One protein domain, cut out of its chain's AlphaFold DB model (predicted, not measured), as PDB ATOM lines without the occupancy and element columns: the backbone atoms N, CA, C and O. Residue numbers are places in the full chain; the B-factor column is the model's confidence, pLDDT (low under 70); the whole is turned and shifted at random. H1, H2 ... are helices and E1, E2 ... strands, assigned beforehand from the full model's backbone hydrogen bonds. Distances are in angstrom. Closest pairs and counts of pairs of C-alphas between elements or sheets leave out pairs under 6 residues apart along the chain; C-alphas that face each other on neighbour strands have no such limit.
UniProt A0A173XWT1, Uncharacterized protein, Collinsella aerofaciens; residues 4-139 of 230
ATOM      1  N   VAL A   4     144.661 204.277 156.634       94.62
ATOM      2  CA  VAL A   4     146.081 203.944 156.458       94.62
ATOM      3  C   VAL A   4     146.251 202.427 156.529       94.62
ATOM      4  O   VAL A   4     146.216 201.842 157.612       94.62
ATOM      5  N   ILE A   5     146.444 201.775 155.381       95.56
ATOM      6  CA  ILE A   5     146.701 200.330 155.318       95.56
ATOM      7  C   ILE A   5     148.169 200.011 155.610       95.56
ATOM      8  O   ILE A   5     149.079 200.767 155.263       95.56
ATOM      9  N   SER A   6     148.418 198.867 156.244       94.81
ATOM     10  CA  SER A   6     149.765 198.440 156.640       94.81
ATOM     11  C   SER A   6     149.977 196.937 156.466       94.81
ATOM     12  O   SER A   6     149.106 196.250 155.941       94.81
ATOM     13  N   HIS A   7     151.152 196.437 156.862       94.38
ATOM     14  CA  HIS A   7     151.490 195.008 156.901       94.38
ATOM     15  C   HIS A   7     151.061 194.241 155.633       94.38
ATOM     16  O   HIS A   7     151.463 194.618 154.528       94.38
ATOM     17  N   PHE A   8     150.285 193.159 155.766       91.75
ATOM     18  CA  PHE A   8     149.947 192.294 154.640       91.75
ATOM     19  C   PHE A   8     148.942 192.953 153.697       91.75
ATOM     20  O   PHE A   8     149.086 192.802 152.484       91.75
ATOM     21  N   SER A   9     148.011 193.763 154.205       94.75
ATOM     22  CA  SER A   9     147.129 194.579 153.358       94.75
ATOM     23  C   SER A   9     147.907 195.543 152.461       94.75
ATOM     24  O   SER A   9     147.687 195.562 151.247       94.75
ATOM     25  N   ALA A  10     148.883 196.277 153.006       95.19
ATOM     26  CA  ALA A  10     149.755 197.138 152.203       95.19
ATOM     27  C   ALA A  10     150.614 196.325 151.223       95.19
ATOM     28  O   ALA A  10     150.764 196.710 150.063       95.19
ATOM     29  N   LEU A  11     151.143 195.172 151.645       93.88
ATOM     30  CA  LEU A  11     151.942 194.302 150.782       93.88
ATOM     31  C   LEU A  11     151.144 193.790 149.574       93.88
ATOM     32  O   LEU A  11     151.661 193.799 148.453       93.88
ATOM     33  N   ARG A  12     149.892 193.360 149.776       93.06
ATOM     34  CA  ARG A  12     149.007 192.934 148.683       93.06
ATOM     35  C   ARG A  12     148.723 194.090 147.723       93.06
ATOM     36  O   ARG A  12     148.940 193.930 146.521       93.06
ATOM     37  N   ALA A  13     148.407 195.274 148.248       94.31
ATOM     38  CA  ALA A  13     148.200 196.469 147.434       94.31
ATOM     39  C   ALA A  13     149.444 196.860 146.614       94.31
ATOM     40  O   ALA A  13     149.350 197.101 145.408       94.31
ATOM     41  N   ILE A  14     150.641 196.824 147.216       93.19
ATOM     42  CA  ILE A  14     151.912 197.073 146.512       93.19
ATOM     43  C   ILE A  14     152.112 196.054 145.383       93.19
ATOM     44  O   ILE A  14     152.481 196.425 144.263       93.19
ATOM     45  N   ARG A  15     151.872 194.763 145.650       91.88
ATOM     46  CA  ARG A  15     151.976 193.699 144.640       91.88
ATOM     47  C   ARG A  15     151.001 193.944 143.493       91.88
ATOM     48  O   ARG A  15     151.404 193.871 142.333       91.88
ATOM     49  N   ARG A  16     149.742 194.259 143.796       91.94
ATOM     50  CA  ARG A  16     148.700 194.543 142.803       91.94
ATOM     51  C   ARG A  16     149.037 195.750 141.937       91.94
ATOM     52  O   ARG A  16     148.889 195.664 140.714       91.94
ATOM     53  N   ALA A  17     149.513 196.837 142.543       91.25
ATOM     54  CA  ALA A  17     149.933 198.039 141.833       91.25
ATOM     55  C   ALA A  17     151.098 197.736 140.882       91.25
ATOM     56  O   ALA A  17     151.027 198.027 139.689       91.25
ATOM     57  N   ARG A  18     152.130 197.038 141.362       89.44
ATOM     58  CA  ARG A  18     153.289 196.673 140.532       89.44
ATOM     59  C   ARG A  18     152.951 195.718 139.399       89.44
ATOM     60  O   ARG A  18     153.500 195.868 138.315       89.44
ATOM     61  N   ARG A  19     152.041 194.762 139.615       87.75
ATOM     62  CA  ARG A  19     151.564 193.871 138.542       87.75
ATOM     63  C   ARG A  19     150.846 194.648 137.434       87.75
ATOM     64  O   ARG A  19     151.003 194.291 136.274       87.75
ATOM     65  N   ALA A  20     150.086 195.689 137.775       88.19
ATOM     66  CA  ALA A  20     149.373 196.493 136.780       88.19
ATOM     67  C   ALA A  20     150.251 197.531 136.081       88.19
ATOM     68  O   ALA A  20     150.131 197.709 134.874       88.19
ATOM     69  N   TYR A  21     151.131 198.207 136.820       86.56
ATOM     70  CA  TYR A  21     151.827 199.394 136.320       86.56
ATOM     71  C   TYR A  21     153.330 199.186 136.106       86.56
ATOM     72  O   TYR A  21     154.013 200.095 135.645       86.56
ATOM     73  N   SER A  22     153.878 198.009 136.441       81.69
ATOM     74  CA  SER A  22     155.328 197.707 136.457       81.69
ATOM     75  C   SER A  22     156.173 198.608 137.377       81.69
ATOM     76  O   SER A  22     157.390 198.454 137.457       81.69
ATOM     77  N   ALA A  23     155.528 199.520 138.100       84.19
ATOM     78  CA  ALA A  23     156.079 200.446 139.075       84.19
ATOM     79  C   ALA A  23     155.041 200.656 140.190       84.19
ATOM     80  O   ALA A  23     153.933 200.119 140.122       84.19
ATOM     81  N   LEU A  24     155.404 201.409 141.228       89.69
ATOM     82  CA  LEU A  24     154.465 201.826 142.266       89.69
ATOM     83  C   LEU A  24     154.032 203.273 141.976       89.69
ATOM     84  O   LEU A  24     154.850 204.168 142.176       89.69
ATOM     85  N   PRO A  25     152.806 203.512 141.476       90.38
ATOM     86  CA  PRO A  25     152.329 204.842 141.098       90.38
ATOM     87  C   PRO A  25     151.740 205.581 142.310       90.38
ATOM     88  O   PRO A  25     150.649 206.129 142.223       90.38
ATOM     89  N   TRP A  26     152.396 205.480 143.464       93.38
ATOM     90  CA  TRP A  26     151.938 206.089 144.712       93.38
ATOM     91  C   TRP A  26     152.802 207.299 145.019       93.38
ATOM     92  O   TRP A  26     154.019 207.253 144.815       93.38
ATOM     93  N   ASP A  27     152.181 208.345 145.547       92.88
ATOM     94  CA  ASP A  27     152.860 209.598 145.839       92.88
ATOM     95  C   ASP A  27     153.448 209.577 147.253       92.88
ATOM     96  O   ASP A  27     152.846 209.085 148.212       92.88
ATOM     97  N   SER A  28     154.666 210.098 147.399       89.69
ATOM     98  CA  SER A  28     155.251 210.329 148.719       89.69
ATOM     99  C   SER A  28     154.518 211.472 149.411       89.69
ATOM    100  O   SER A  28     154.299 212.511 148.788       89.69
ATOM    101  N   VAL A  29     154.218 211.309 150.696       92.19
ATOM    102  CA  VAL A  29     153.658 212.379 151.527       92.19
ATOM    103  C   VAL A  29     154.739 212.996 152.404       92.19
ATOM    104  O   VAL A  29     155.688 212.313 152.805       92.19
ATOM    105  N   ASP A  30     154.600 214.284 152.698       90.62
ATOM    106  CA  ASP A  30     155.464 214.951 153.668       90.62
ATOM    107  C   ASP A  30     155.097 214.568 155.115       90.62
ATOM    108  O   ASP A  30     154.147 213.826 155.387       90.62
ATOM    109  N   SER A  31     155.882 215.062 156.071       88.00
ATOM    110  CA  SER A  31     155.685 214.758 157.492       88.00
ATOM    111  C   SER A  31     154.354 215.285 158.052       88.00
ATOM    112  O   SER A  31     153.793 214.667 158.959       88.00
ATOM    113  N   GLU A  32     153.833 216.399 157.529       91.19
ATOM    114  CA  GLU A  32     152.577 217.004 157.984       91.19
ATOM    115  C   GLU A  32     151.382 216.192 157.477       91.19
ATOM    116  O   GLU A  32     150.534 215.768 158.266       91.19
ATOM    117  N   GLN A  33     151.370 215.874 156.185       91.25
ATOM    118  CA  GLN A  33     150.391 214.996 155.552       91.25
ATOM    119  C   GLN A  33     150.396 213.601 156.183       91.25
ATOM    120  O   GLN A  33     149.337 213.023 156.427       91.25
ATOM    121  N   GLN A  34     151.576 213.065 156.505       92.31
ATOM    122  CA  GLN A  34     151.715 211.794 157.210       92.31
ATOM    123  C   GLN A  34     151.055 211.837 158.598       92.31
ATOM    124  O   GLN A  34     150.314 210.922 158.964       92.31
ATOM    125  N   ALA A  35     151.302 212.900 159.368       89.69
ATOM    126  CA  ALA A  35     150.680 213.090 160.675       89.69
ATOM    127  C   ALA A  35     149.158 213.261 160.555       89.69
ATOM    128  O   ALA A  35     148.409 212.668 161.333       89.69
ATOM    129  N   GLN A  36     148.695 214.007 159.549       90.50
ATOM    130  CA  GLN A  36     147.277 214.210 159.275       90.50
ATOM    131  C   GLN A  36     146.574 212.902 158.892       90.50
ATOM    132  O   GLN A  36     145.513 212.606 159.440       90.50
ATOM    133  N   ALA A  37     147.180 212.089 158.022       89.88
ATOM    134  CA  ALA A  37     146.656 210.783 157.628       89.88
ATOM    135  C   ALA A  37     146.482 209.853 158.836       89.88
ATOM    136  O   ALA A  37     145.440 209.220 158.997       89.88
ATOM    137  N   LEU A  38     147.473 209.815 159.732       89.12
ATOM    138  CA  LEU A  38     147.424 209.005 160.952       89.12
ATOM    139  C   LEU A  38     146.422 209.529 161.987       89.12
ATOM    140  O   LEU A  38     145.770 208.732 162.665       89.12
ATOM    141  N   ALA A  39     146.297 210.848 162.132       87.94
ATOM    142  CA  ALA A  39     145.311 211.461 163.018       87.94
ATOM    143  C   ALA A  39     143.877 211.254 162.502       87.94
ATOM    144  O   ALA A  39     142.961 211.034 163.291       87.94
ATOM    145  N   GLY A  40     143.690 211.286 161.179       84.88
ATOM    146  CA  GLY A  40     142.411 211.052 160.512       84.88
ATOM    147  C   GLY A  40     142.030 209.576 160.371       84.88
ATOM    148  O   GLY A  40     140.870 209.287 160.067       84.88
ATOM    149  N   CYS A  41     142.971 208.651 160.593       86.56
ATOM    150  CA  CYS A  41     142.738 207.212 160.520       86.56
ATOM    151  C   CYS A  41     142.004 206.705 161.762       86.56
ATOM    152  O   CYS A  41     142.605 206.218 162.723       86.56
ATOM    153  N   ILE A  42     140.677 206.810 161.720       84.56
ATOM    154  CA  ILE A  42     139.777 206.294 162.747       84.56
ATOM    155  C   ILE A  42     139.076 205.056 162.169       84.56
ATOM    156  O   ILE A  42     138.202 205.206 161.314       84.56
ATOM    157  N   PRO A  43     139.443 203.840 162.612       76.25
ATOM    158  CA  PRO A  43     138.915 202.588 162.081       76.25
ATOM    159  C   PRO A  43     137.466 202.369 162.541       76.25
ATOM    160  O   PRO A  43     137.200 201.631 163.485       76.25
ATOM    161  N   ASN A  44     136.517 203.044 161.898       80.19
ATOM    162  CA  ASN A  44     135.088 202.790 162.049       80.19
ATOM    163  C   ASN A  44     134.568 202.037 160.814       80.19
ATOM    164  O   ASN A  44     135.055 202.247 159.711       80.19
ATOM    165  N   ASN A  45     133.571 201.169 160.973       70.81
ATOM    166  CA  ASN A  45     133.041 200.380 159.859       70.81
ATOM    167  C   ASN A  45     132.489 201.284 158.742       70.81
ATOM    168  O   ASN A  45     132.845 201.120 157.582       70.81
ATOM    169  N   ASP A  46     131.739 202.322 159.117       76.94
ATOM    170  CA  ASP A  46     131.162 203.290 158.172       76.94
ATOM    171  C   ASP A  46     132.214 204.215 157.533       76.94
ATOM    172  O   ASP A  46     131.912 204.979 156.620       76.94
ATOM    173  N   ALA A  47     133.447 204.175 158.045       79.50
ATOM    174  CA  ALA A  47     134.556 204.993 157.579       79.50
ATOM    175  C   ALA A  47     135.396 204.352 156.492       79.50
ATOM    176  O   ALA A  47     136.095 205.045 155.750       79.50
ATOM    177  N   ILE A  48     135.413 203.025 156.503       86.94
ATOM    178  CA  ILE A  48     136.329 202.233 155.713       86.94
ATOM    179  C   ILE A  48     135.599 201.868 154.434       86.94
ATOM    180  O   ILE A  48     134.617 201.126 154.442       86.94
ATOM    181  N   ASP A  49     136.111 202.367 153.317       89.12
ATOM    182  CA  ASP A  49     135.638 201.956 152.005       89.12
ATOM    183  C   ASP A  49     136.220 200.579 151.651       89.12
ATOM    184  O   ASP A  49     137.247 200.445 150.982       89.12
ATOM    185  N   PHE A  50     135.560 199.527 152.138       89.62
ATOM    186  CA  PHE A  50     135.927 198.141 151.842       89.62
ATOM    187  C   PHE A  50     135.875 197.825 150.339       89.62
ATOM    188  O   PHE A  50     136.646 196.988 149.867       89.62
ATOM    189  N   GLY A  51     135.018 198.512 149.576       89.31
ATOM    190  CA  GLY A  51     134.925 198.352 148.126       89.31
ATOM    191  C   GLY A  51     136.188 198.851 147.427       89.31
ATOM    192  O   GLY A  51     136.804 198.111 146.658       89.31
ATOM    193  N   ALA A  52     136.629 200.068 147.754       91.00
ATOM    194  CA  ALA A  52     137.880 200.621 147.239       91.00
ATOM    195  C   ALA A  52     139.098 199.781 147.662       91.00
ATOM    196  O   ALA A  52     139.977 199.494 146.845       91.00
ATOM    197  N   LEU A  53     139.127 199.304 148.911       91.88
ATOM    198  CA  LEU A  53     140.200 198.431 149.398       91.88
ATOM    199  C   LEU A  53     140.240 197.072 148.687       91.88
ATOM    200  O   LEU A  53     141.329 196.533 148.475       91.88
ATOM    201  N   SER A  54     139.087 196.540 148.276       92.44
ATOM    202  CA  SER A  54     139.011 195.313 147.480       92.44
ATOM    203  C   SER A  54     139.547 195.503 146.061       92.44
ATOM    204  O   SER A  54     140.329 194.681 145.580       92.44
ATOM    205  N   ILE A  55     139.248 196.636 145.419       91.25
ATOM    206  CA  ILE A  55     139.811 196.988 144.100       91.25
ATOM    207  C   ILE A  55     141.345 197.077 144.156       91.25
ATOM    208  O   ILE A  55     142.036 196.657 143.218       91.25
ATOM    209  N   LEU A  56     141.882 197.587 145.269       91.38
ATOM    210  CA  LEU A  56     143.318 197.674 145.528       91.38
ATOM    211  C   LEU A  56     143.967 196.333 145.901       91.38
ATOM    212  O   LEU A  56     145.187 196.300 146.049       91.38
ATOM    213  N   ASP A  57     143.208 195.239 146.030       91.75
ATOM    214  CA  ASP A  57     143.679 193.942 146.553       91.75
ATOM    215  C   ASP A  57     144.192 194.048 148.010       91.75
ATOM    216  O   ASP A  57     144.914 193.183 148.494       91.75
ATOM    217  N   ALA A  58     143.856 195.126 148.731       91.19
ATOM    218  CA  ALA A  58     144.291 195.358 150.112       91.19
ATOM    219  C   ALA A  58     143.483 194.532 151.127       91.19
ATOM    220  O   ALA A  58     143.971 194.225 152.222       91.19
ATOM    221  N   TRP A  59     142.250 194.178 150.766       92.25
ATOM    222  CA  TRP A  59     141.330 193.371 151.558       92.25
ATOM    223  C   TRP A  59     140.378 192.590 150.652       92.25
ATOM    224  O   TRP A  59     140.057 193.037 149.556       92.25
ATOM    225  N   ASN A  60     139.910 191.435 151.114       86.50
ATOM    226  CA  ASN A  60     138.901 190.646 150.424       86.50
ATOM    227  C   ASN A  60     137.938 190.055 151.458       86.50
ATOM    228  O   ASN A  60     138.385 189.548 152.483       86.50
ATOM    229  N   GLU A  61     136.636 190.128 151.187       81.62
ATOM    230  CA  GLU A  61     135.589 189.598 152.066       81.62
ATOM    231  C   GLU A  61     135.599 188.067 152.122       81.62
ATOM    232  O   GLU A  61     135.358 187.484 153.178       81.62
ATOM    233  N   ASP A  62     135.930 187.427 150.999       81.69
ATOM    234  CA  ASP A  62     136.010 185.968 150.894       81.69
ATOM    235  C   ASP A  62     137.275 185.398 151.553       81.69
ATOM    236  O   ASP A  62     137.397 184.186 151.746       81.69
ATOM    237  N   ASP A  63     138.242 186.261 151.868       76.75
ATOM    238  CA  ASP A  63     139.492 185.863 152.492       76.75
ATOM    239  C   ASP A  63     139.358 185.900 154.019       76.75
ATOM    240  O   ASP A  63     138.835 186.840 154.612       76.75
ATOM    241  N   SER A  64     139.871 184.866 154.682       73.81
ATOM    242  CA  SER A  64     139.930 184.823 156.149       73.81
ATOM    243  C   SER A  64     140.910 185.848 156.741       73.81
ATOM    244  O   SER A  64     140.967 186.019 157.961       73.81
ATOM    245  N   GLU A  65     141.711 186.500 155.892       83.75
ATOM    246  CA  GLU A  65     142.690 187.506 156.289       83.75
ATOM    247  C   GLU A  65     142.039 188.845 156.666       83.75
ATOM    248  O   GLU A  65     141.235 189.424 155.936       83.75
ATOM    249  N   LEU A  66     142.455 189.379 157.814       89.50
ATOM    250  CA  LEU A  66     141.979 190.660 158.330       89.50
ATOM    251  C   LEU A  66     142.593 191.840 157.564       89.50
ATOM    252  O   LEU A  66     143.683 191.744 157.000       89.50
ATOM    253  N   LEU A  67     141.900 192.979 157.571       92.06
ATOM    254  CA  LEU A  67     142.433 194.239 157.063       92.06
ATOM    255  C   LEU A  67     143.421 194.830 158.077       92.06
ATOM    256  O   LEU A  67     143.021 195.254 159.163       92.06
ATOM    257  N   ASP A  68     144.697 194.889 157.704       93.38
ATOM    258  CA  ASP A  68     145.752 195.494 158.514       93.38
ATOM    259  C   ASP A  68     145.723 197.027 158.398       93.38
ATOM    260  O   ASP A  68     146.072 197.598 157.360       93.38
ATOM    261  N   LEU A  69     145.387 197.711 159.492       93.31
ATOM    262  CA  LEU A  69     145.344 199.173 159.579       93.31
ATOM    263  C   LEU A  69     146.418 199.700 160.520       93.31
ATOM    264  O   LEU A  69     146.659 199.122 161.575       93.31
ATOM    265  N   LEU A  70     147.039 200.819 160.155       91.88
ATOM    266  CA  LEU A  70     147.949 201.548 161.030       91.88
ATOM    267  C   LEU A  70     147.210 202.709 161.692       91.88
ATOM    268  O   LEU A  70     146.732 203.617 161.019       91.88
ATOM    269  N   VAL A  71     147.145 202.682 163.018       88.94
ATOM    270  CA  VAL A  71     146.432 203.667 163.832       88.94
ATOM    271  C   VAL A  71     147.433 204.469 164.663       88.94
ATOM    272  O   VAL A  71     148.452 203.946 165.116       88.94
ATOM    273  N   SER A  72     147.144 205.755 164.864       83.75
ATOM    274  CA  SER A  72     147.980 206.687 165.633       83.75
ATOM    275  C   SER A  72     148.025 206.389 167.134       83.75
ATOM    276  O   SER A  72     149.087 206.498 167.740       83.75
ATOM    277  N   ASN A  73     146.887 206.047 167.742       79.75
ATOM    278  CA  ASN A  73     146.747 205.907 169.192       79.75
ATOM    279  C   ASN A  73     145.799 204.754 169.565       79.75
ATOM    280  O   ASN A  73     144.886 204.409 168.817       79.75
ATOM    281  N   GLU A  74     146.013 204.186 170.748       76.62
ATOM    282  CA  GLU A  74     145.237 203.101 171.353       76.62
ATOM    283  C   GLU A  74     143.774 203.510 171.549       76.62
ATOM    284  O   GLU A  74     142.874 202.712 171.295       76.62
ATOM    285  N   ASP A  75     143.520 204.779 171.873       77.31
ATOM    286  CA  ASP A  75     142.167 205.327 172.064       77.31
ATOM    287  C   ASP A  75     141.313 205.306 170.781       77.31
ATOM    288  O   ASP A  75     140.075 205.265 170.820       77.31
ATOM    289  N   ASN A  76     141.982 205.298 169.624       73.69
ATOM    290  CA  ASN A  76     141.340 205.210 168.320       73.69
ATOM    291  C   ASN A  76     141.006 203.765 167.941       73.69
ATOM    292  O   ASN A  76     140.341 203.554 166.926       73.69
ATOM    293  N   ARG A  77     141.411 202.767 168.742       75.75
ATOM    294  CA  ARG A  77     141.053 201.381 168.462       75.75
ATOM    295  C   ARG A  77     139.552 201.164 168.578       75.75
ATOM    296  O   ARG A  77     138.872 201.701 169.461       75.75
ATOM    297  N   ARG A  78     139.025 200.339 167.681       80.50
ATOM    298  CA  ARG A  78     137.619 199.930 167.681       80.50
ATOM    299  C   ARG A  78     137.510 198.415 167.575       80.50
ATOM    300  O   ARG A  78     138.243 197.812 166.798       80.50
ATOM    301  N   PRO A  79     136.628 197.769 168.347       75.62
ATOM    302  CA  PRO A  79     136.441 196.332 168.240       75.62
ATOM    303  C   PRO A  79     135.691 196.005 166.938       75.62
ATOM    304  O   PRO A  79     134.471 196.121 166.879       75.62
ATOM    305  N   ASP A  80     136.415 195.580 165.904       83.19
ATOM    306  CA  ASP A  80     135.851 194.984 164.685       83.19
ATOM    307  C   ASP A  80     136.597 193.675 164.396       83.19
ATOM    308  O   ASP A  80     137.822 193.607 164.478       83.19
ATOM    309  N   LYS A  81     135.844 192.620 164.077       83.69
ATOM    310  CA  LYS A  81     136.371 191.280 163.797       83.69
ATOM    311  C   LYS A  81     137.090 191.183 162.455       83.69
ATOM    312  O   LYS A  81     137.794 190.207 162.255       83.69
ATOM    313  N   ARG A  82     136.890 192.145 161.550       86.69
ATOM    314  CA  ARG A  82     137.506 192.188 160.214       86.69
ATOM    315  C   ARG A  82     138.802 192.997 160.183       86.69
ATOM    316  O   ARG A  82     139.504 192.968 159.177       86.69
ATOM    317  N   LEU A  83     139.110 193.730 161.254       89.69
ATOM    318  CA  LEU A  83     140.210 194.689 161.299       89.69
ATOM    319  C   LEU A  83     141.309 194.211 162.241       89.69
ATOM    320  O   LEU A  83     141.041 193.814 163.374       89.69
ATOM    321  N   LEU A  84     142.555 194.354 161.809       90.25
ATOM    322  CA  LEU A  84     143.723 194.198 162.657       90.25
ATOM    323  C   LEU A  84     144.433 195.551 162.757       90.25
ATOM    324  O   LEU A  84     144.983 196.068 161.789       90.25
ATOM    325  N   GLN A  85     144.342 196.169 163.934       91.12
ATOM    326  CA  GLN A  85     144.774 197.548 164.157       91.12
ATOM    327  C   GLN A  85     146.135 197.584 164.840       91.12
ATOM    328  O   GLN A  85     146.281 197.247 166.017       91.12
ATOM    329  N   HIS A  86     147.129 198.040 164.095       91.19
ATOM    330  CA  HIS A  86     148.507 198.164 164.531       91.19
ATOM    331  C   HIS A  86     148.782 199.555 165.061       91.19
ATOM    332  O   HIS A  86     148.343 200.547 164.485       91.19
ATOM    333  N   ILE A  87     149.555 199.620 166.138       89.19
ATOM    334  CA  ILE A  87     150.040 200.876 166.707       89.19
ATOM    335  C   ILE A  87     151.544 200.765 166.845       89.19
ATOM    336  O   ILE A  87     152.077 199.716 167.219       89.19
ATOM    337  N   LEU A  88     152.231 201.849 166.507       83.06
ATOM    338  CA  LEU A  88     153.678 201.920 166.586       83.06
ATOM    339  C   LEU A  88     154.083 202.735 167.802       83.06
ATOM    340  O   LEU A  88     153.602 203.838 168.026       83.06
ATOM    341  N   SER A  89     154.992 202.169 168.588       77.12
ATOM    342  CA  SER A  89     155.505 202.797 169.809       77.12
ATOM    343  C   SER A  89     156.516 203.911 169.531       77.12
ATOM    344  O   SER A  89     156.884 204.644 170.442       77.12
ATOM    345  N   ALA A  90     157.006 204.006 168.295       80.12
ATOM    346  CA  ALA A  90     157.990 204.984 167.862       80.12
ATOM    347  C   ALA A  90     157.388 205.876 166.767       80.12
ATOM    348  O   ALA A  90     156.549 205.395 165.997       80.12
ATOM    349  N   PRO A  91     157.824 207.146 166.669       80.12
ATOM    350  CA  PRO A  91     157.399 208.019 165.588       80.12
ATOM    351  C   PRO A  91     157.768 207.403 164.238       80.12
ATOM    352  O   PRO A  91     158.823 206.782 164.078       80.12
ATOM    353  N   LEU A  92     156.874 207.573 163.268       85.88
ATOM    354  CA  LEU A  92     157.097 207.088 161.916       85.88
ATOM    355  C   LEU A  92     158.244 207.875 161.262       85.88
ATOM    356  O   LEU A  92     158.254 209.104 161.369       85.88
ATOM    357  N   PRO A  93     159.186 207.213 160.564       87.88
ATOM    358  CA  PRO A  93     160.171 207.937 159.775       87.88
ATOM    359  C   PRO A  93     159.495 208.716 158.636       87.88
ATOM    360  O   PRO A  93     158.362 208.431 158.242       87.88
ATOM    361  N   GLU A  94     160.193 209.712 158.100       86.94
ATOM    362  CA  GLU A  94     159.731 210.451 156.924       86.94
ATOM    363  C   GLU A  94     159.616 209.515 155.708       86.94
ATOM    364  O   GLU A  94     160.447 208.622 155.512       86.94
ATOM    365  N   GLY A  95     158.560 209.685 154.907       86.88
ATOM    366  CA  GLY A  95     158.275 208.824 153.753       86.88
ATOM    367  C   GLY A  95     157.864 207.391 154.121       86.88
ATOM    368  O   GLY A  95     157.940 206.475 153.294       86.88
ATOM    369  N   ALA A  96     157.454 207.155 155.370       92.06
ATOM    370  CA  ALA A  96     156.951 205.857 155.807       92.06
ATOM    371  C   ALA A  96     155.515 205.592 155.348       92.06
ATOM    372  O   ALA A  96     155.123 204.429 155.241       92.06
ATOM    373  N   ILE A  97     154.753 206.644 155.052       94.56
ATOM    374  CA  ILE A  97     153.435 206.575 154.424       94.56
ATOM    375  C   ILE A  97     153.526 207.113 152.996       94.56
ATOM    376  O   ILE A  97     154.372 207.945 152.669       94.56
ATOM    377  N   MET A  98     152.670 206.584 152.134       95.88
ATOM    378  CA  MET A  98     152.453 207.035 150.768       95.88
ATOM    379  C   MET A  98     150.955 207.202 150.533       95.88
ATOM    380  O   MET A  98     150.140 206.475 151.109       95.88
ATOM    381  N   HIS A  99     150.602 208.156 149.682       95.88
ATOM    382  CA  HIS A  99     149.242 208.342 149.202       95.88
ATOM    383  C   HIS A  99     148.974 207.374 148.046       95.88
ATOM    384  O   HIS A  99     149.788 207.259 147.127       95.88
ATOM    385  N   VAL A 100     147.871 206.629 148.136       93.75
ATOM    386  CA  VAL A 100     147.498 205.617 147.137       93.75
ATOM    387  C   VAL A 100     146.468 206.193 146.180       93.75
ATOM    388  O   VAL A 100     146.715 206.268 144.982       93.75
ATOM    389  N   GLU A 101     145.309 206.565 146.718       89.88
ATOM    390  CA  GLU A 101     144.192 207.140 145.973       89.88
ATOM    391  C   GLU A 101     143.184 207.743 146.955       89.88
ATOM    392  O   GLU A 101     142.978 207.198 148.038       89.88
ATOM    393  N   ALA A 102     142.525 208.844 146.577       86.75
ATOM    394  CA  ALA A 102     141.495 209.505 147.386       86.75
ATOM    395  C   ALA A 102     141.938 209.721 148.852       86.75
ATOM    396  O   ALA A 102     142.929 210.403 149.088       86.75
ATOM    397  N   ASP A 103     141.236 209.142 149.826       90.75
ATOM    398  CA  ASP A 103     141.598 209.203 151.247       90.75
ATOM    399  C   ASP A 103     142.300 207.919 151.753       90.75
ATOM    400  O   ASP A 103     142.366 207.658 152.960       90.75
ATOM    401  N   ILE A 104     142.819 207.092 150.841       93.50
ATOM    402  CA  ILE A 104     143.529 205.849 151.146       93.50
ATOM    403  C   ILE A 104     145.035 206.094 151.087       93.50
ATOM    404  O   ILE A 104     145.611 206.508 150.078       93.50
ATOM    405  N   TYR A 105     145.681 205.764 152.193       95.56
ATOM    406  CA  TYR A 105     147.114 205.832 152.404       95.56
ATOM    407  C   TYR A 105     147.633 204.433 152.715       95.56
ATOM    408  O   TYR A 105     146.911 203.591 153.247       95.56
ATOM    409  N   ALA A 106     148.902 204.183 152.422       96.19
ATOM    410  CA  ALA A 106     149.549 202.911 152.707       96.19
ATOM    411  C   ALA A 106     150.957 203.121 153.251       96.19
ATOM    412  O   ALA A 106     151.616 204.114 152.947       96.19
ATOM    413  N   THR A 107     151.459 202.155 154.016       95.81
ATOM    414  CA  THR A 107     152.880 202.135 154.361       95.81
ATOM    415  C   THR A 107     153.737 201.978 153.104       95.81
ATOM    416  O   THR A 107     153.454 201.146 152.240       95.81
ATOM    417  N   SER A 108     154.821 202.747 153.007       94.00
ATOM    418  CA  SER A 108     155.760 202.669 151.887       94.00
ATOM    419  C   SER A 108     156.363 201.262 151.763       94.00
ATOM    420  O   SER A 108     156.352 200.498 152.736       94.00
ATOM    421  N   PRO A 109     156.926 200.861 150.609       93.00
ATOM    422  CA  PRO A 109     157.548 199.543 150.467       93.00
ATOM    423  C   PRO A 109     158.613 199.251 151.526       93.00
ATOM    424  O   PRO A 109     158.649 198.150 152.066       93.00
ATOM    425  N   ALA A 110     159.447 200.236 151.869       91.19
ATOM    426  CA  ALA A 110     160.461 200.079 152.908       91.19
ATOM    427  C   ALA A 110     159.826 199.860 154.292       91.19
ATOM    428  O   ALA A 110     160.213 198.937 155.011       91.19
ATOM    429  N   MET A 111     158.809 200.658 154.633       92.81
ATOM    430  CA  MET A 111     158.087 200.533 155.898       92.81
ATOM    431  C   MET A 111     157.334 199.196 155.988       92.81
ATOM    432  O   MET A 111     157.428 198.493 156.990       92.81
ATOM    433  N   THR A 112     156.661 198.793 154.912       93.81
ATOM    434  CA  THR A 112     155.953 197.510 154.799       93.81
ATOM    435  C   THR A 112     156.910 196.332 154.972       93.81
ATOM    436  O   THR A 112     156.604 195.396 155.707       93.81
ATOM    437  N   ALA A 113     158.099 196.393 154.356       92.56
ATOM    438  CA  ALA A 113     159.128 195.371 154.524       92.56
ATOM    439  C   ALA A 113     159.524 195.209 155.995       92.56
ATOM    440  O   ALA A 113     159.574 194.091 156.506       92.56
ATOM    441  N   MET A 114     159.775 196.328 156.678       91.62
ATOM    442  CA  MET A 114     160.139 196.337 158.090       91.62
ATOM    443  C   MET A 114     159.025 195.727 158.951       91.62
ATOM    444  O   MET A 114     159.300 194.818 159.736       91.62
ATOM    445  N   LEU A 115     157.778 196.166 158.760       92.06
ATOM    446  CA  LEU A 115     156.613 195.689 159.509       92.06
ATOM    447  C   LEU A 115     156.370 194.184 159.320       92.06
ATOM    448  O   LEU A 115     156.290 193.448 160.302       92.06
ATOM    449  N   CYS A 116     156.347 193.703 158.075       91.06
ATOM    450  CA  CYS A 116     156.143 192.284 157.766       91.06
ATOM    451  C   CYS A 116     157.342 191.393 158.135       91.06
ATOM    452  O   CYS A 116     157.185 190.183 158.254       91.06
ATOM    453  N   SER A 117     158.542 191.957 158.300       91.44
ATOM    454  CA  SER A 117     159.730 191.190 158.703       91.44
ATOM    455  C   SER A 117     159.813 190.925 160.208       91.44
ATOM    456  O   SER A 117     160.645 190.126 160.652       91.44
ATOM    457  N   LYS A 118     158.975 191.593 161.010       87.69
ATOM    458  CA  LYS A 118     158.991 191.452 162.464       87.69
ATOM    459  C   LYS A 118     158.678 190.001 162.841       87.69
ATOM    460  O   LYS A 118     157.634 189.472 162.485       87.69
ATOM    461  N   ASN A 119     159.586 189.377 163.593       85.69
ATOM    462  CA  ASN A 119     159.524 187.968 164.009       85.69
ATOM    463  C   ASN A 119     159.615 186.934 162.872       85.69
ATOM    464  O   ASN A 119     159.337 185.757 163.102       85.69
ATOM    465  N   GLU A 120     160.039 187.332 161.671       90.75
ATOM    466  CA  GLU A 120     160.221 186.407 160.555       90.75
ATOM    467  C   GLU A 120     161.675 185.963 160.372       90.75
ATOM    468  O   GLU A 120     162.637 186.638 160.745       90.75
ATOM    469  N   SER A 121     161.853 184.783 159.773       90.12
ATOM    470  CA  SER A 121     163.190 184.257 159.473       90.12
ATOM    471  C   SER A 121     163.942 185.146 158.473       90.12
ATOM    472  O   SER A 121     163.346 185.665 157.527       90.12
ATOM    473  N   VAL A 122     165.275 185.206 158.584       90.19
ATOM    474  CA  VAL A 122     166.148 185.930 157.636       90.19
ATOM    475  C   VAL A 122     165.857 185.552 156.177       90.19
ATOM    476  O   VAL A 122     165.864 186.413 155.302       90.19
ATOM    477  N   ALA A 123     165.564 184.276 155.908       89.00
ATOM    478  CA  ALA A 123     165.245 183.799 154.565       89.00
ATOM    479  C   ALA A 123     163.950 184.422 154.013       89.00
ATOM    480  O   ALA A 123     163.939 184.885 152.874       89.00
ATOM    481  N   LYS A 124     162.879 184.471 154.816       86.38
ATOM    482  CA  LYS A 124     161.613 185.112 154.426       86.38
ATOM    483  C   LYS A 124     161.774 186.621 154.260       86.38
ATOM    484  O   LYS A 124     161.326 187.160 153.252       86.38
ATOM    485  N   THR A 125     162.475 187.278 155.182       90.12
ATOM    486  CA  THR A 125     162.766 188.716 155.094       90.12
ATOM    487  C   THR A 125     163.545 189.047 153.826       90.12
ATOM    488  O   THR A 125     163.194 189.982 153.110       90.12
ATOM    489  N   LEU A 126     164.556 188.244 153.478       88.38
ATOM    490  CA  LEU A 126     165.295 188.418 152.229       88.38
ATOM    491  C   LEU A 126     164.383 188.255 151.006       88.38
ATOM    492  O   LEU A 126     164.463 189.061 150.087       88.38
ATOM    493  N   MET A 127     163.506 187.247 150.984       87.75
ATOM    494  CA  MET A 127     162.563 187.069 149.871       87.75
ATOM    495  C   MET A 127     161.596 188.251 149.734       87.75
ATOM    496  O   MET A 127     161.337 188.688 148.613       87.75
ATOM    497  N   LEU A 128     161.110 188.789 150.854       88.62
ATOM    498  CA  LEU A 128     160.251 189.970 150.889       88.62
ATOM    499  C   LEU A 128     160.970 191.206 150.342       88.62
ATOM    500  O   LEU A 128     160.427 191.915 149.501       88.62
ATOM    501  N   LEU A 129     162.213 191.442 150.764       89.69
ATOM    502  CA  LEU A 129     163.023 192.546 150.250       89.69
ATOM    503  C   LEU A 129     163.282 192.400 148.749       89.69
ATOM    504  O   LEU A 129     163.111 193.356 148.002       89.69
ATOM    505  N   MET A 130     163.641 191.201 148.286       85.81
ATOM    506  CA  MET A 130     163.856 190.941 146.859       85.81
ATOM    507  C   MET A 130     162.586 191.194 146.040       85.81
ATOM    508  O   MET A 130     162.664 191.726 144.928       85.81
ATOM    509  N   GLU A 131     161.419 190.863 146.592       87.62
ATOM    510  CA  GLU A 131     160.137 191.197 145.985       87.62
ATOM    511  C   GLU A 131     159.888 192.705 145.928       87.62
ATOM    512  O   GLU A 131     159.575 193.263 144.873       87.62
ATOM    513  N   LEU A 132     160.058 193.385 147.058       85.50
ATOM    514  CA  LEU A 132     159.831 194.818 147.163       85.50
ATOM    515  C   LEU A 132     160.882 195.641 146.401       85.50
ATOM    516  O   LEU A 132     160.610 196.781 146.041       85.50
ATOM    517  N   LEU A 133     162.010 195.057 146.013       81.94
ATOM    518  CA  LEU A 133     162.973 195.648 145.077       81.94
ATOM    519  C   LEU A 133     162.671 195.328 143.600       81.94
ATOM    520  O   LEU A 133     163.383 195.799 142.719       81.94
ATOM    521  N   GLY A 134     161.637 194.532 143.304       72.75
ATOM    522  CA  GLY A 134     161.273 194.146 141.934       72.75
ATOM    523  C   GLY A 134     162.213 193.109 141.307       72.75
ATOM    524  O   GLY A 134     162.139 192.836 140.114       72.75
ATOM    525  N   THR A 135     163.097 192.512 142.107       61.75
ATOM    526  CA  THR A 135     164.030 191.454 141.672       61.75
ATOM    527  C   THR A 135     163.440 190.048 141.798       61.75
ATOM    528  O   THR A 135     164.030 189.075 141.328       61.75
ATOM    529  N   TYR A 136     162.276 189.940 142.439       55.00
ATOM    530  CA  TYR A 136     161.532 188.712 142.679       55.00
ATOM    531  C   TYR A 136     160.034 189.045 142.838       55.00
ATOM    532  O   TYR A 136     159.657 190.209 142.927       55.00
ATOM    533  N   SER A 137     159.146 188.059 142.859       55.06
ATOM    534  CA  SER A 137     157.759 188.238 143.316       55.06
ATOM    535  C   SER A 137     157.422 187.036 144.175       55.06
ATOM    536  O   SER A 137     157.604 185.901 143.734       55.06
ATOM    537  N   LEU A 138     157.013 187.273 145.420       57.03
ATOM    538  CA  LEU A 138     156.592 186.194 146.302       57.03
ATOM    539  C   LEU A 138     155.193 185.733 145.871       57.03
ATOM    540  O   LEU A 138     154.380 186.544 145.411       57.03
ATOM    541  N   PRO A 139     154.888 184.436 146.022       57.56
ATOM    542  CA  PRO A 139     153.522 183.966 145.865       57.56
ATOM    543  C   PRO A 139     152.601 184.641 146.904       57.56
ATOM    544  O   PRO A 139     153.080 185.074 147.961       57.56
TER     545      PRO A 139
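AT A GLANCE: This is residues 4 to 139 of the 230 residues of an uncharacterized protein of Collinsella aerofaciens (UniProt A0A173XWT1). A small hairpin of two strands, E3 and E4, lies in the middle between H1 and H2, and a parallel pair of strands, E1 and E2, sits close by, with the start of H1 packed on E1 and E4. Beside H1 a helical hairpin, H4 and H5, makes one end of the body, H5 being the part farthest from the middle. The printed part has 136 residues, with five named helices and four named strands in the order H1 H2 H3 E1 E2 E3 E4 H4 H5; the class is mixed, helices and strands, in two separate two-stranded sheets, E1 E2 parallel and E3 E4 antiparallel. The whole is compact and rounded, with a radius of gyration of the C-alphas of 14.2 A and spans of 38 by 34 by 30 A.

IN THESE COORDINATES: H1 runs from residue 7, C-alpha at (151.490, 195.008, 156.901), to residue 21, over 21.0 A. H2, residues 31 to 40, is 14.1 A long, and H3, residues 50 to 55, is shorter. E1 is residues 67 to 71 and E2 residues 83 to 87, 12.8 A long. E3 is residues 97 to 101, beginning at C-alpha 97 (153.435, 206.575, 154.424), and E4 is residues 104 to 107. H4 is residues 109 to 117, and H5, residues 122 to 132, is 15.1 A long and ends at C-alpha 132 (159.831, 194.818, 147.163).

HOW THE PARTS SIT: E3 and E4 form a hairpin, with N 98 and O 106 2.8 A apart and N 106 and O 98 2.9 A apart, both within hydrogen-bond range. Residues 27 to 28 pair antiparallel with residues 98 to 99 of E3. The closest C-alphas of H1 and E4 are those of Ala 10 and Ala 106, 5.8 A apart. Those of H2 and E3 are Gln 34 and Ile 97, 6.2 A apart. E1 and E2 are parallel, with N 69 and O 84 within hydrogen-bond range at 2.9 A. The closest C-alphas of H1 and E1 are those of Ser 9 and Asp 68, 5.4 A apart. H1 touches H4 at a steep tilt of 41 degrees, opposite ways, closest at the C-alphas of His 7 and Cys 116, 5.5 A. H4 and H5 form a helical hairpin and touch at a shallow tilt of 23 degrees, opposite ways, closest at the C-alphas of Ser 117 and Thr 125, 5.3 A. H3 touches no helix, but is near H1. H2 and H4 are apart. In H1, H2, H3, H4 and H5 every O i to N i+4 pair is within hydrogen-bond range.

THE WHOLE: The two C-alphas farthest apart are those of Asp 75 and Thr 135, at 39.9 A. The printed part has no cut; the links H3 to E1 and E1 to E2 are long. The mean pLDDT of the printed part is 87.1, and residues 135 to 139 are under 70.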